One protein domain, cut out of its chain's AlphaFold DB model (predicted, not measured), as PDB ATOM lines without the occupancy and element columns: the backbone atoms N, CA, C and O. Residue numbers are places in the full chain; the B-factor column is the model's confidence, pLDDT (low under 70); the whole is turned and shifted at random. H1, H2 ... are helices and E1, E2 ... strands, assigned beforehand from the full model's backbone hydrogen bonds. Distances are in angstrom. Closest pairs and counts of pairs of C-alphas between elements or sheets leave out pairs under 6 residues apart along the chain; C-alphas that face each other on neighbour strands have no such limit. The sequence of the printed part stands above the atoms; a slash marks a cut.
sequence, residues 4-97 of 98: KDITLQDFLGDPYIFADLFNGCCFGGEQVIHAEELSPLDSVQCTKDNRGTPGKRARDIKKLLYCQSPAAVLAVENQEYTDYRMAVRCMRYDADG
ATOM      1  N   LYS A   4     -10.470  57.512  29.357       58.88
ATOM      2  CA  LYS A   4     -11.263  56.444  29.995       58.88
ATOM      3  C   LYS A   4     -10.394  55.429  30.755       58.88
ATOM      4  O   LYS A   4     -10.779  55.036  31.846       58.88
ATOM      5  N   ASP A   5      -9.229  55.063  30.209       63.94
ATOM      6  CA  ASP A   5      -8.281  54.155  30.882       63.94
ATOM      7  C   ASP A   5      -7.742  54.734  32.180       63.94
ATOM      8  O   ASP A   5      -7.773  54.058  33.198       63.94
ATOM      9  N   ILE A   6      -7.305  55.996  32.157       65.81
ATOM     10  CA  ILE A   6      -6.757  56.662  33.345       65.81
ATOM     11  C   ILE A   6      -7.828  56.724  34.434       65.81
ATOM     12  O   ILE A   6      -7.572  56.364  35.573       65.81
ATOM     13  N   THR A   7      -9.063  57.088  34.071       77.75
ATOM     14  CA  THR A   7     -10.162  57.172  35.040       77.75
ATOM     15  C   THR A   7     -10.502  55.819  35.662       77.75
ATOM     16  O   THR A   7     -10.751  55.756  36.862       77.75
ATOM     17  N   LEU A   8     -10.517  54.735  34.880       78.25
ATOM     18  CA  LEU A   8     -10.817  53.403  35.407       78.25
ATOM     19  C   LEU A   8      -9.655  52.844  36.237       78.25
ATOM     20  O   LEU A   8      -9.890  52.202  37.256       78.25
ATOM     21  N   GLN A   9      -8.418  53.115  35.825       78.62
ATOM     22  CA  GLN A   9      -7.230  52.726  36.571       78.62
ATOM     23  C   GLN A   9      -7.151  53.448  37.920       78.62
ATOM     24  O   GLN A   9      -6.868  52.802  38.924       78.62
ATOM     25  N   ASP A  10      -7.469  54.744  37.963       84.25
ATOM     26  CA  ASP A  10      -7.554  55.511  39.210       84.25
ATOM     27  C   ASP A  10      -8.692  54.985  40.102       84.25
ATOM     28  O   ASP A  10      -8.499  54.770  41.297       84.25
ATOM     29  N   PHE A  11      -9.864  54.716  39.515       86.88
ATOM     30  CA  PHE A  11     -11.039  54.219  40.236       86.88
ATOM     31  C   PHE A  11     -10.816  52.828  40.843       86.88
ATOM     32  O   PHE A  11     -11.077  52.617  42.022       86.88
ATOM     33  N   LEU A  12     -10.292  51.877  40.065       89.62
ATOM     34  CA  LEU A  12      -9.976  50.526  40.547       89.62
ATOM     35  C   LEU A  12      -8.644  50.466  41.312       89.62
ATOM     36  O   LEU A  12      -8.325  49.452  41.939       89.62
ATOM     37  N   GLY A  13      -7.853  51.539  41.260       87.88
ATOM     38  CA  GLY A  13      -6.635  51.715  42.041       87.88
ATOM     39  C   GLY A  13      -6.911  51.672  43.540       87.88
ATOM     40  O   GLY A  13      -6.112  51.104  44.290       87.88
ATOM     41  N   ASP A  14      -8.071  52.174  43.962       92.00
ATOM     42  CA  ASP A  14      -8.548  52.077  45.337       92.00
ATOM     43  C   ASP A  14      -8.830  50.602  45.713       92.00
ATOM     44  O   ASP A  14      -9.649  49.938  45.070       92.00
ATOM     45  N   PRO A  15      -8.143  50.040  46.728       93.50
ATOM     46  CA  PRO A  15      -8.353  48.656  47.145       93.50
ATOM     47  C   PRO A  15      -9.773  48.369  47.655       93.50
ATOM     48  O   PRO A  15     -10.219  47.238  47.487       93.50
ATOM     49  N   TYR A  16     -10.500  49.347  48.202       95.88
ATOM     50  CA  TYR A  16     -11.885  49.151  48.645       95.88
ATOM     51  C   TYR A  16     -12.821  48.967  47.455       95.88
ATOM     52  O   TYR A  16     -13.576  48.001  47.396       95.88
ATOM     53  N   ILE A  17     -12.697  49.838  46.454       95.00
ATOM     54  CA  ILE A  17     -13.484  49.754  45.218       95.00
ATOM     55  C   ILE A  17     -13.165  48.453  44.473       95.00
ATOM     56  O   ILE A  17     -14.060  47.778  43.960       95.00
ATOM     57  N   PHE A  18     -11.888  48.072  44.434       94.50
ATOM     58  CA  PHE A  18     -11.458  46.820  43.825       94.50
ATOM     59  C   PHE A  18     -12.037  45.594  44.549       94.50
ATOM     60  O   PHE A  18     -12.502  44.665  43.889       94.50
ATOM     61  N   ALA A  19     -12.027  45.580  45.885       95.81
ATOM     62  CA  ALA A  19     -12.612  44.503  46.678       95.81
ATOM     63  C   ALA A  19     -14.126  44.393  46.448       95.81
ATOM     64  O   ALA A  19     -14.623  43.306  46.146       95.81
ATOM     65  N   ASP A  20     -14.845  45.518  46.496       96.50
ATOM     66  CA  ASP A  20     -16.292  45.571  46.268       96.50
ATOM     67  C   ASP A  20     -16.683  45.070  44.876       96.50
ATOM     68  O   ASP A  20     -17.679  44.355  44.737       96.50
ATOM     69  N   LEU A  21     -15.884  45.373  43.846       95.00
ATOM     70  CA  LEU A  21     -16.104  44.848  42.498       95.00
ATOM     71  C   LEU A  21     -16.120  43.313  42.494       95.00
ATOM     72  O   LEU A  21     -17.051  42.708  41.963       95.00
ATOM     73  N   PHE A  22     -15.116  42.667  43.091       95.00
ATOM     74  CA  PHE A  22     -15.055  41.203  43.129       95.00
ATOM     75  C   PHE A  22     -16.106  40.601  44.063       95.00
ATOM     76  O   PHE A  22     -16.730  39.605  43.701       95.00
ATOM     77  N   ASN A  23     -16.356  41.214  45.219       96.81
ATOM     78  CA  ASN A  23     -17.422  40.806  46.137       96.81
ATOM     79  C   ASN A  23     -18.790  40.824  45.442       96.81
ATOM     80  O   ASN A  23     -19.526  39.835  45.482       96.81
ATOM     81  N   GLY A  24     -19.099  41.889  44.702       96.94
ATOM     82  CA  GLY A  24     -20.326  41.997  43.914       96.94
ATOM     83  C   GLY A  24     -20.399  41.002  42.753       96.94
ATOM     84  O   GLY A  24     -21.427  40.354  42.562       96.94
ATOM     85  N   CYS A  25     -19.321  40.852  41.977       93.31
ATOM     86  CA  CYS A  25     -19.326  40.024  40.768       93.31
ATOM     87  C   CYS A  25     -19.188  38.517  41.031       93.31
ATOM     88  O   CYS A  25     -19.734  37.722  40.267       93.31
ATOM     89  N   CYS A  26     -18.446  38.115  42.062       93.69
ATOM     90  CA  CYS A  26     -18.065  36.719  42.298       93.69
ATOM     91  C   CYS A  26     -18.682  36.119  43.566       93.69
ATOM     92  O   CYS A  26     -18.827  34.900  43.633       93.69
ATOM     93  N   PHE A  27     -19.067  36.946  44.541       95.38
ATOM     94  CA  PHE A  27     -19.531  36.497  45.861       95.38
ATOM     95  C   PHE A  27     -20.945  36.988  46.199       95.38
ATOM     96  O   PHE A  27     -21.349  37.000  47.355       95.38
ATOM     97  N   GLY A  28     -21.718  37.415  45.194       95.25
ATOM     98  CA  GLY A  28     -23.112  37.829  45.385       95.25
ATOM     99  C   GLY A  28     -23.290  39.047  46.299       95.25
ATOM    100  O   GLY A  28     -24.378  39.247  46.832       95.25
ATOM    101  N   GLY A  29     -22.240  39.852  46.485       94.44
ATOM    102  CA  GLY A  29     -22.230  41.010  47.379       94.44
ATOM    103  C   GLY A  29     -21.774  40.713  48.810       94.44
ATOM    104  O   GLY A  29     -21.709  41.641  49.613       94.44
ATOM    105  N   GLU A  30     -21.431  39.468  49.147       97.00
ATOM    106  CA  GLU A  30     -20.804  39.161  50.435       97.00
ATOM    107  C   GLU A  30     -19.379  39.730  50.498       97.00
ATOM    108  O   GLU A  30     -18.614  39.632  49.538       97.00
ATOM    109  N   GLN A  31     -19.011  40.319  51.640       95.81
ATOM    110  CA  GLN A  31     -17.678  40.888  51.871       95.81
ATOM    111  C   GLN A  31     -16.658  39.784  52.180       95.81
ATOM    112  O   GLN A  31     -16.280  39.589  53.331       95.81
ATOM    113  N   VAL A  32     -16.257  39.038  51.148       95.88
ATOM    114  CA  VAL A  32     -15.284  37.936  51.246       95.88
ATOM    115  C   VAL A  32     -13.852  38.433  51.064       95.88
ATOM    116  O   VAL A  32     -12.952  37.988  51.767       95.88
ATOM    117  N   ILE A  33     -13.629  39.343  50.115       96.06
ATOM    118  CA  ILE A  33     -12.336  39.995  49.896       96.06
ATOM    119  C   ILE A  33     -12.311  41.295  50.689       96.06
ATOM    120  O   ILE A  33     -13.172  42.156  50.483       96.06
ATOM    121  N   HIS A  34     -11.300  41.461  51.539       96.00
ATOM    122  CA  HIS A  34     -11.070  42.694  52.285       96.00
ATOM    123  C   HIS A  34      -9.958  43.532  51.645       96.00
ATOM    124  O   HIS A  34      -8.960  43.013  51.143       96.00
ATOM    125  N   ALA A  35     -10.127  44.854  51.650       94.94
ATOM    126  CA  ALA A  35      -9.200  45.789  51.011       94.94
ATOM    127  C   ALA A  35      -7.786  45.711  51.611       94.94
ATOM    128  O   ALA A  35      -6.791  45.870  50.906       94.94
ATOM    129  N   GLU A  36      -7.702  45.423  52.907       95.31
ATOM    130  CA  GLU A  36      -6.476  45.285  53.689       95.31
ATOM    131  C   GLU A  36      -5.649  44.060  53.276       95.31
ATOM    132  O   GLU A  36      -4.439  44.022  53.498       95.31
ATOM    133  N   GLU A  37      -6.285  43.070  52.646       95.06
ATOM    134  CA  GLU A  37      -5.636  41.864  52.133       95.06
ATOM    135  C   GLU A  37      -5.125  42.050  50.695       95.06
ATOM    136  O   GLU A  37      -4.476  41.159  50.143       95.06
ATOM    137  N   LEU A  38      -5.395  43.202  50.067       94.69
ATOM    138  CA  LEU A  38      -5.004  43.492  48.693       94.69
ATOM    139  C   LEU A  38      -3.704  44.293  48.628       94.69
ATOM    140  O   LEU A  38      -3.641  45.473  48.969       94.69
ATOM    141  N   SER A  39      -2.670  43.674  48.066       91.56
ATOM    142  CA  SER A  39      -1.408  44.345  47.743       91.56
ATOM    143  C   SER A  39      -1.350  44.722  46.259       91.56
ATOM    144  O   SER A  39      -1.718  43.908  45.408       91.56
ATOM    145  N   PRO A  40      -0.885  45.929  45.894       86.50
ATOM    146  CA  PRO A  40      -0.702  46.287  44.493       86.50
ATOM    147  C   PRO A  40       0.349  45.380  43.838       86.50
ATOM    148  O   PRO A  40       1.340  45.000  44.458       86.50
ATOM    149  N   LEU A  41       0.131  45.038  42.571       83.44
ATOM    150  CA  LEU A  41       1.046  44.233  41.768       83.44
ATOM    151  C   LEU A  41       1.321  44.975  40.452       83.44
ATOM    152  O   LEU A  41       0.398  45.495  39.828       83.44
ATOM    153  N   ASP A  42       2.576  44.992  39.995       74.50
ATOM    154  CA  ASP A  42       2.986  45.773  38.816       74.50
ATOM    155  C   ASP A  42       2.244  45.361  37.545       74.50
ATOM    156  O   ASP A  42       2.496  44.298  36.984       74.50
ATOM    157  N   SER A  43       1.349  46.200  37.035       66.38
ATOM    158  CA  SER A  43       0.497  45.832  35.902       66.38
ATOM    159  C   SER A  43       1.264  45.645  34.582       66.38
ATOM    160  O   SER A  43       0.771  44.981  33.670       66.38
ATOM    161  N   VAL A  44       2.510  46.129  34.511       62.81
ATOM    162  CA  VAL A  44       3.421  45.957  33.376       62.81
ATOM    163  C   VAL A  44       4.402  44.816  33.641       62.81
ATOM    164  O   VAL A  44       5.219  44.880  34.553       62.81
ATOM    165  N   GLN A  45       4.379  43.796  32.787       62.16
ATOM    166  CA  GLN A  45       5.395  42.748  32.743       62.16
ATOM    167  C   GLN A  45       6.253  42.878  31.483       62.16
ATOM    168  O   GLN A  45       5.757  43.074  30.368       62.16
ATOM    169  N   CYS A  46       7.567  42.751  31.663       58.00
ATOM    170  CA  CYS A  46       8.510  42.589  30.565       58.00
ATOM    171  C   CYS A  46       8.429  41.146  30.073       58.00
ATOM    172  O   CYS A  46       8.715  40.219  30.823       58.00
ATOM    173  N   THR A  47       8.069  40.959  28.811       61.00
ATOM    174  CA  THR A  47       8.030  39.635  28.183       61.00
ATOM    175  C   THR A  47       9.052  39.556  27.070       61.00
ATOM    176  O   THR A  47       9.385  40.568  26.451       61.00
ATOM    177  N   LYS A  48       9.557  38.357  26.808       58.69
ATOM    178  CA  LYS A  48      10.350  38.073  25.615       58.69
ATOM    179  C   LYS A  48       9.523  37.155  24.737       58.69
ATOM    180  O   LYS A  48       8.932  36.204  25.239       58.69
ATOM    181  N   ASP A  49       9.426  37.461  23.452       61.28
ATOM    182  CA  ASP A  49       8.864  36.490  22.518       61.28
ATOM    183  C   ASP A  49       9.833  35.303  22.332       61.28
ATOM    184  O   ASP A  49      10.999  35.353  22.737       61.28
ATOM    185  N   ASN A  50       9.379  34.238  21.664       58.72
ATOM    186  CA  ASN A  50      10.213  33.063  21.366       58.72
ATOM    187  C   ASN A  50      11.442  33.374  20.482       58.72
ATOM    188  O   ASN A  50      12.250  32.485  20.230       58.72
ATOM    189  N   ARG A  51      11.580  34.607  19.977       68.06
ATOM    190  CA  ARG A  51      12.715  35.088  19.176       68.06
ATOM    191  C   ARG A  51      13.650  35.996  19.985       68.06
ATOM    192  O   ARG A  51      14.631  36.489  19.436       68.06
ATOM    193  N   GLY A  52      13.377  36.205  21.276       62.12
ATOM    194  CA  GLY A  52      14.163  37.057  22.165       62.12
ATOM    195  C   GLY A  52      13.861  38.554  22.046       62.12
ATOM    196  O   GLY A  52      14.558  39.354  22.670       62.12
ATOM    197  N   THR A  53      12.834  38.952  21.291       61.62
ATOM    198  CA  THR A  53      12.421  40.353  21.166       61.62
ATOM    199  C   THR A  53      11.778  40.814  22.479       61.62
ATOM    200  O   THR A  53      10.808  40.196  22.929       61.62
ATOM    201  N   PRO A  54      12.276  41.893  23.109       54.16
ATOM    202  CA  PRO A  54      11.654  42.451  24.301       54.16
ATOM    203  C   PRO A  54      10.319  43.121  23.949       54.16
ATOM    204  O   PRO A  54      10.255  44.020  23.115       54.16
ATOM    205  N   GLY A  55       9.253  42.698  24.623       56.94
ATOM    206  CA  GLY A  55       7.920  43.287  24.560       56.94
ATOM    207  C   GLY A  55       7.431  43.689  25.950       56.94
ATOM    208  O   GLY A  55       7.802  43.080  26.953       56.94
ATOM    209  N   LYS A  56       6.576  44.710  26.028       54.50
ATOM    210  CA  LYS A  56       5.874  45.076  27.266       54.50
ATOM    211  C   LYS A  56       4.436  44.589  27.184       54.50
ATOM    212  O   LYS A  56       3.766  44.838  26.185       54.50
ATOM    213  N   ARG A  57       3.968  43.918  28.233       64.50
ATOM    214  CA  ARG A  57       2.564  43.537  28.395       64.50
ATOM    215  C   ARG A  57       2.016  44.293  29.588       64.50
ATOM    216  O   ARG A  57       2.515  44.120  30.693       64.50
ATOM    217  N   ALA A  58       1.047  45.161  29.342       60.91
ATOM    218  CA  ALA A  58       0.354  45.903  30.380       60.91
ATOM    219  C   ALA A  58      -1.039  45.288  30.548       60.91
ATOM    220  O   ALA A  58      -1.780  45.202  29.571       60.91
ATOM    221  N   ARG A  59      -1.345  44.820  31.759       66.75
ATOM    222  CA  ARG A  59      -2.724  44.675  32.249       66.75
ATOM    223  C   ARG A  59      -3.166  46.067  32.713       66.75
ATOM    224  O   ARG A  59      -2.305  46.875  33.077       66.75
ATOM    225  N   ASP A  60      -4.461  46.348  32.758       75.44
ATOM    226  CA  ASP A  60      -4.915  47.658  33.247       75.44
ATOM    227  C   ASP A  60      -4.691  47.773  34.757       75.44
ATOM    228  O   ASP A  60      -4.043  48.711  35.236       75.44
ATOM    229  N   ILE A  61      -5.125  46.757  35.511       83.81
ATOM    230  CA  ILE A  61      -4.879  46.686  36.949       83.81
ATOM    231  C   ILE A  61      -4.814  45.247  37.465       83.81
ATOM    232  O   ILE A  61      -5.567  44.368  37.041       83.81
ATOM    233  N   LYS A  62      -3.901  45.009  38.412       88.69
ATOM    234  CA  LYS A  62      -3.775  43.735  39.119       88.69
ATOM    235  C   LYS A  62      -3.390  43.939  40.585       88.69
ATOM    236  O   LYS A  62      -2.636  44.856  40.915       88.69
ATOM    237  N   LYS A  63      -3.906  43.078  41.457       91.56
ATOM    238  CA  LYS A  63      -3.630  43.067  42.897       91.56
ATOM    239  C   LYS A  63      -3.420  41.633  43.378       91.56
ATOM    240  O   LYS A  63      -4.027  40.698  42.859       91.56
ATOM    241  N   LEU A  64      -2.529  41.461  44.346       92.69
ATOM    242  CA  LEU A  64      -2.326  40.203  45.051       92.69
ATOM    243  C   LEU A  64      -3.294  40.161  46.227       92.69
ATOM    244  O   LEU A  64      -3.254  41.058  47.063       92.69
ATOM    245  N   LEU A  65      -4.105  39.114  46.307       94.12
ATOM    246  CA  LEU A  65      -4.834  38.768  47.518       94.12
ATOM    247  C   LEU A  65      -3.908  37.966  48.437       94.12
ATOM    248  O   LEU A  65      -3.430  36.887  48.065       94.12
ATOM    249  N   TYR A  66      -3.646  38.506  49.623       91.75
ATOM    250  CA  TYR A  66      -2.746  37.937  50.615       91.75
ATOM    251  C   TYR A  66      -3.498  37.658  51.923       91.75
ATOM    252  O   TYR A  66      -3.657  38.535  52.767       91.75
ATOM    253  N   CYS A  67      -3.903  36.403  52.116       88.06
ATOM    254  CA  CYS A  67      -4.599  35.938  53.317       88.06
ATOM    255  C   CYS A  67      -3.637  35.065  54.128       88.06
ATOM    256  O   CYS A  67      -3.616  33.843  53.970       88.06
ATOM    257  N   GLN A  68      -2.760  35.688  54.926       86.38
ATOM    258  CA  GLN A  68      -1.626  35.058  55.645       86.38
ATOM    259  C   GLN A  68      -0.544  34.421  54.742       86.38
ATOM    260  O   GLN A  68       0.623  34.349  55.126       86.38
ATOM    261  N   SER A  69      -0.911  34.026  53.525       86.94
ATOM    262  CA  SER A  69      -0.070  33.555  52.429       86.94
ATOM    263  C   SER A  69      -0.645  34.054  51.089       86.94
ATOM    264  O   SER A  69      -1.821  34.433  51.041       86.94
ATOM    265  N   PRO A  70       0.148  34.084  49.999       88.19
ATOM    266  CA  PRO A  70      -0.353  34.445  48.674       88.19
ATOM    267  C   PRO A  70      -1.495  33.513  48.254       88.19
ATOM    268  O   PRO A  70      -1.274  32.321  48.051       88.19
ATOM    269  N   ALA A  71      -2.707  34.056  48.131       90.44
ATOM    270  CA  ALA A  71      -3.908  33.270  47.861       90.44
ATOM    271  C   ALA A  71      -4.301  33.314  46.380       90.44
ATOM    272  O   ALA A  71      -4.582  32.279  45.779       90.44
ATOM    273  N   ALA A  72      -4.305  34.507  45.776       90.12
ATOM    274  CA  ALA A  72      -4.699  34.689  44.381       90.12
ATOM    275  C   ALA A  72      -4.139  35.984  43.781       90.12
ATOM    276  O   ALA A  72      -3.924  36.967  44.486       90.12
ATOM    277  N   VAL A  73      -3.970  36.012  42.456       89.19
ATOM    278  CA  VAL A  73      -3.778  37.258  41.701       89.19
ATOM    279  C   VAL A  73      -5.103  37.632  41.055       89.19
ATOM    280  O   VAL A  73      -5.635  36.890  40.234       89.19
ATOM    281  N   LEU A  74      -5.622  38.796  41.426       90.31
ATOM    282  CA  LEU A  74      -6.853  39.356  40.889       90.31
ATOM    283  C   LEU A  74      -6.504  40.431  39.864       90.31
ATOM    284  O   LEU A  74      -5.617  41.253  40.095       90.31
ATOM    285  N   ALA A  75      -7.197  40.438  38.732       88.06
ATOM    286  CA  ALA A  75      -6.954  41.402  37.669       88.06
ATOM    287  C   ALA A  75      -8.251  41.809  36.981       88.06
ATOM    288  O   ALA A  75      -9.168  40.996  36.852       88.06
ATOM    289  N   VAL A  76      -8.284  43.049  36.502       86.06
ATOM    290  CA  VAL A  76      -9.398  43.600  35.732       86.06
ATOM    291  C   VAL A  76      -8.847  44.158  34.430       86.06
ATOM    292  O   VAL A  76      -7.877  44.916  34.438       86.06
ATOM    293  N   GLU A  77      -9.477  43.773  33.323       81.50
ATOM    294  CA  GLU A  77      -9.161  44.269  31.984       81.50
ATOM    295  C   GLU A  77     -10.274  45.214  31.530       81.50
ATOM    296  O   GLU A  77     -11.442  44.824  31.443       81.50
ATOM    297  N   ASN A  78      -9.911  46.447  31.210       77.31
ATOM    298  CA  ASN A  78     -10.770  47.426  30.578       77.31
ATOM    299  C   ASN A  78     -10.850  47.128  29.081       77.31
ATOM    300  O   ASN A  78      -9.845  47.111  28.371       77.31
ATOM    301  N   GLN A  79     -12.051  46.891  28.568       71.88
ATOM    302  CA  GLN A  79     -12.252  46.635  27.145       71.88
ATOM    303  C   GLN A  79     -13.323  47.577  26.608       71.88
ATOM    304  O   GLN A  79     -14.441  47.614  27.113       71.88
ATOM    305  N   GLU A  80     -12.991  48.337  25.560       72.38
ATOM    306  CA  GLU A  80     -13.956  49.233  24.905       72.38
ATOM    307  C   GLU A  80     -14.986  48.453  24.066       72.38
ATOM    308  O   GLU A  80     -16.098  48.928  23.851       72.38
ATOM    309  N   TYR A  81     -14.642  47.232  23.644       77.69
ATOM    310  CA  TYR A  81     -15.512  46.326  22.898       77.69
ATOM    311  C   TYR A  81     -15.448  44.921  23.495       77.69
ATOM    312  O   TYR A  81     -14.399  44.487  23.964       77.69
ATOM    313  N   THR A  82     -16.554  44.178  23.433       77.75
ATOM    314  CA  THR A  82     -16.579  42.778  23.869       77.75
ATOM    315  C   THR A  82     -15.693  41.922  22.961       77.75
ATOM    316  O   THR A  82     -16.071  41.597  21.836       77.75
ATOM    317  N   ASP A  83     -14.520  41.534  23.457       78.38
ATOM    318  CA  ASP A  83     -13.625  40.580  22.803       78.38
ATOM    319  C   ASP A  83     -13.666  39.233  23.541       78.38
ATOM    320  O   ASP A  83     -13.101  39.056  24.618       78.38
ATOM    321  N   TYR A  84     -14.320  38.238  22.940       78.19
ATOM    322  CA  TYR A  84     -14.413  36.887  23.507       78.19
ATOM    323  C   TYR A  84     -13.065  36.156  23.568       78.19
ATOM    324  O   TYR A  84     -12.930  35.159  24.276       78.19
ATOM    325  N   ARG A  85     -12.037  36.641  22.858       78.31
ATOM    326  CA  ARG A  85     -10.679  36.088  22.935       78.31
ATOM    327  C   ARG A  85      -9.947  36.535  24.198       78.31
ATOM    328  O   ARG A  85      -8.861  36.018  24.461       78.31
ATOM    329  N   MET A  86     -10.518  37.448  24.987       77.19
ATOM    330  CA  MET A  86      -9.888  37.971  26.200       77.19
ATOM    331  C   MET A  86      -9.532  36.880  27.200       77.19
ATOM    332  O   MET A  86      -8.415  36.883  27.703       77.19
ATOM    333  N   ALA A  87     -10.399  35.886  27.399       71.94
ATOM    334  CA  ALA A  87     -10.088  34.760  28.277       71.94
ATOM    335  C   ALA A  87      -8.815  34.013  27.827       71.94
ATOM    336  O   ALA A  87      -7.938  33.723  28.637       71.94
ATOM    337  N   VAL A  88      -8.671  33.763  26.518       77.50
ATOM    338  CA  VAL A  88      -7.497  33.081  25.942       77.50
ATOM    339  C   VAL A  88      -6.240  33.948  26.057       77.50
ATOM    340  O   VAL A  88      -5.155  33.435  26.330       77.50
ATOM    341  N   ARG A  89      -6.370  35.266  25.874       73.38
ATOM    342  CA  ARG A  89      -5.260  36.212  26.052       73.38
ATOM    343  C   ARG A  89      -4.797  36.257  27.505       73.38
ATOM    344  O   ARG A  89      -3.596  36.159  27.721       73.38
ATOM    345  N   CYS A  90      -5.718  36.314  28.470       71.56
ATOM    346  CA  CYS A  90      -5.402  36.263  29.899       71.56
ATOM    347  C   CYS A  90      -4.638  34.986  30.261       71.56
ATOM    348  O   CYS A  90      -3.552  35.077  30.822       71.56
ATOM    349  N   MET A  91      -5.127  33.815  29.835       72.75
ATOM    350  CA  MET A  91      -4.427  32.544  30.070       72.75
ATOM    351  C   MET A  91      -3.018  32.532  29.469       72.75
ATOM    352  O   MET A  91      -2.081  32.004  30.062       72.75
ATOM    353  N   ARG A  92      -2.843  33.133  28.288       68.50
ATOM    354  CA  ARG A  92      -1.531  33.220  27.644       68.50
ATOM    355  C   ARG A  92      -0.600  34.224  28.318       68.50
ATOM    356  O   ARG A  92       0.610  34.025  28.298       68.50
ATOM    357  N   TYR A  93      -1.137  35.289  28.912       65.81
ATOM    358  CA  TYR A  93      -0.341  36.199  29.734       65.81
ATOM    359  C   TYR A  93       0.231  35.478  30.948       65.81
ATOM    360  O   TYR A  93       1.407  35.658  31.242       65.81
ATOM    361  N   ASP A  94      -0.577  34.636  31.588       65.56
ATOM    362  CA  ASP A  94      -0.155  33.883  32.763       65.56
ATOM    363  C   ASP A  94       0.832  32.759  32.380       65.56
ATOM    364  O   ASP A  94       1.800  32.532  33.098       65.56
ATOM    365  N   ALA A  95       0.659  32.114  31.217       66.81
ATOM    366  CA  ALA A  95       1.568  31.070  30.721       66.81
ATOM    367  C   ALA A  95       2.951  31.593  30.296       66.81
ATOM    368  O   ALA A  95       3.954  30.935  30.540       66.81
ATOM    369  N   ASP A  96       3.012  32.765  29.662       63.16
ATOM    370  CA  ASP A  96       4.274  33.360  29.197       63.16
ATOM    371  C   ASP A  96       5.019  34.136  30.315       63.16
ATOM    372  O   ASP A  96       6.080  34.710  30.065       63.16
ATOM    373  N   GLY A  97       4.426  34.245  31.511       53.25
ATOM    374  CA  GLY A  97       4.992  34.924  32.685       53.25
ATOM    375  C   GLY A  97       5.804  34.020  33.625       53.25
ATOM    376  O   GLY A  97       6.366  34.534  34.594       53.25
TER     377      GLY A  97
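Overview. This is residues 4 to 97 of the 98 residues of an uncharacterized protein of Lachnospiraceae bacterium NLAE-zl-G231 (UniProt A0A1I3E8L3). A small sheet, E1, E4 and E5, has helix H2 across one face and H1 packed on it near residue 61 of E4, while the thin hairpin E2 and E3 leads away from it as an arm. H3 follows at the end of a loop, off the sheet. The printed part has 94 residues, in the order H1 H2 E1 E2 E3 E4 E5 H3; both sheets are antiparallel and the class is mixed, helices and strands. It is only just compact, close to loose, with a radius of gyration of the C-alphas of 14.5 A and spans of 45 by 34 by 23 A.

Along the chain. H1 is residues 4 to 13, from C-alpha 4 at (-11.263, 56.444, 29.995), and H2 residues 15 to 26, 16.1 A long. The strands are E1, 38 to 40; E2, 44 to 48; E3, 54 to 58; E4, 61 to 67, 19.6 A; and E5, 69 to 76, 21.6 A. H3, residues 86 to 95, ends at C-alpha 95 (1.568, 31.070, 30.721).

Arrangement. The sheet order is E1, E4, E5; N 39 and O 64 are 2.9 A apart, and in the hairpin E4 and E5 N 63 and O 74 2.8 A. H1 and H2 are on one face, making two layers, helices over a sheet. H2 runs across the strands over E4 and E5, at a height over the sheet of 9.3 A. The closest C-alphas of H1 and E4, Gln 9 and Ile 61, are 6.5 A apart. In the hairpin E2 and E3, N 45 and O 57 are 2.8 A apart; E3 runs on into E4 at 74 degrees. H3 is not on the sheet E1 E4 E5. In H1, H2 and H3 every O i to N i+4 pair is within hydrogen-bond range.

Size, cuts and confidence. The C-alphas farthest apart, Glu 30 and Arg 51, are 46.0 A apart. The printed part has no cut; the link H2 to E1 is long. Residues 4 to 6, 43 to 59 and 92 to 97 have pLDDT under 70.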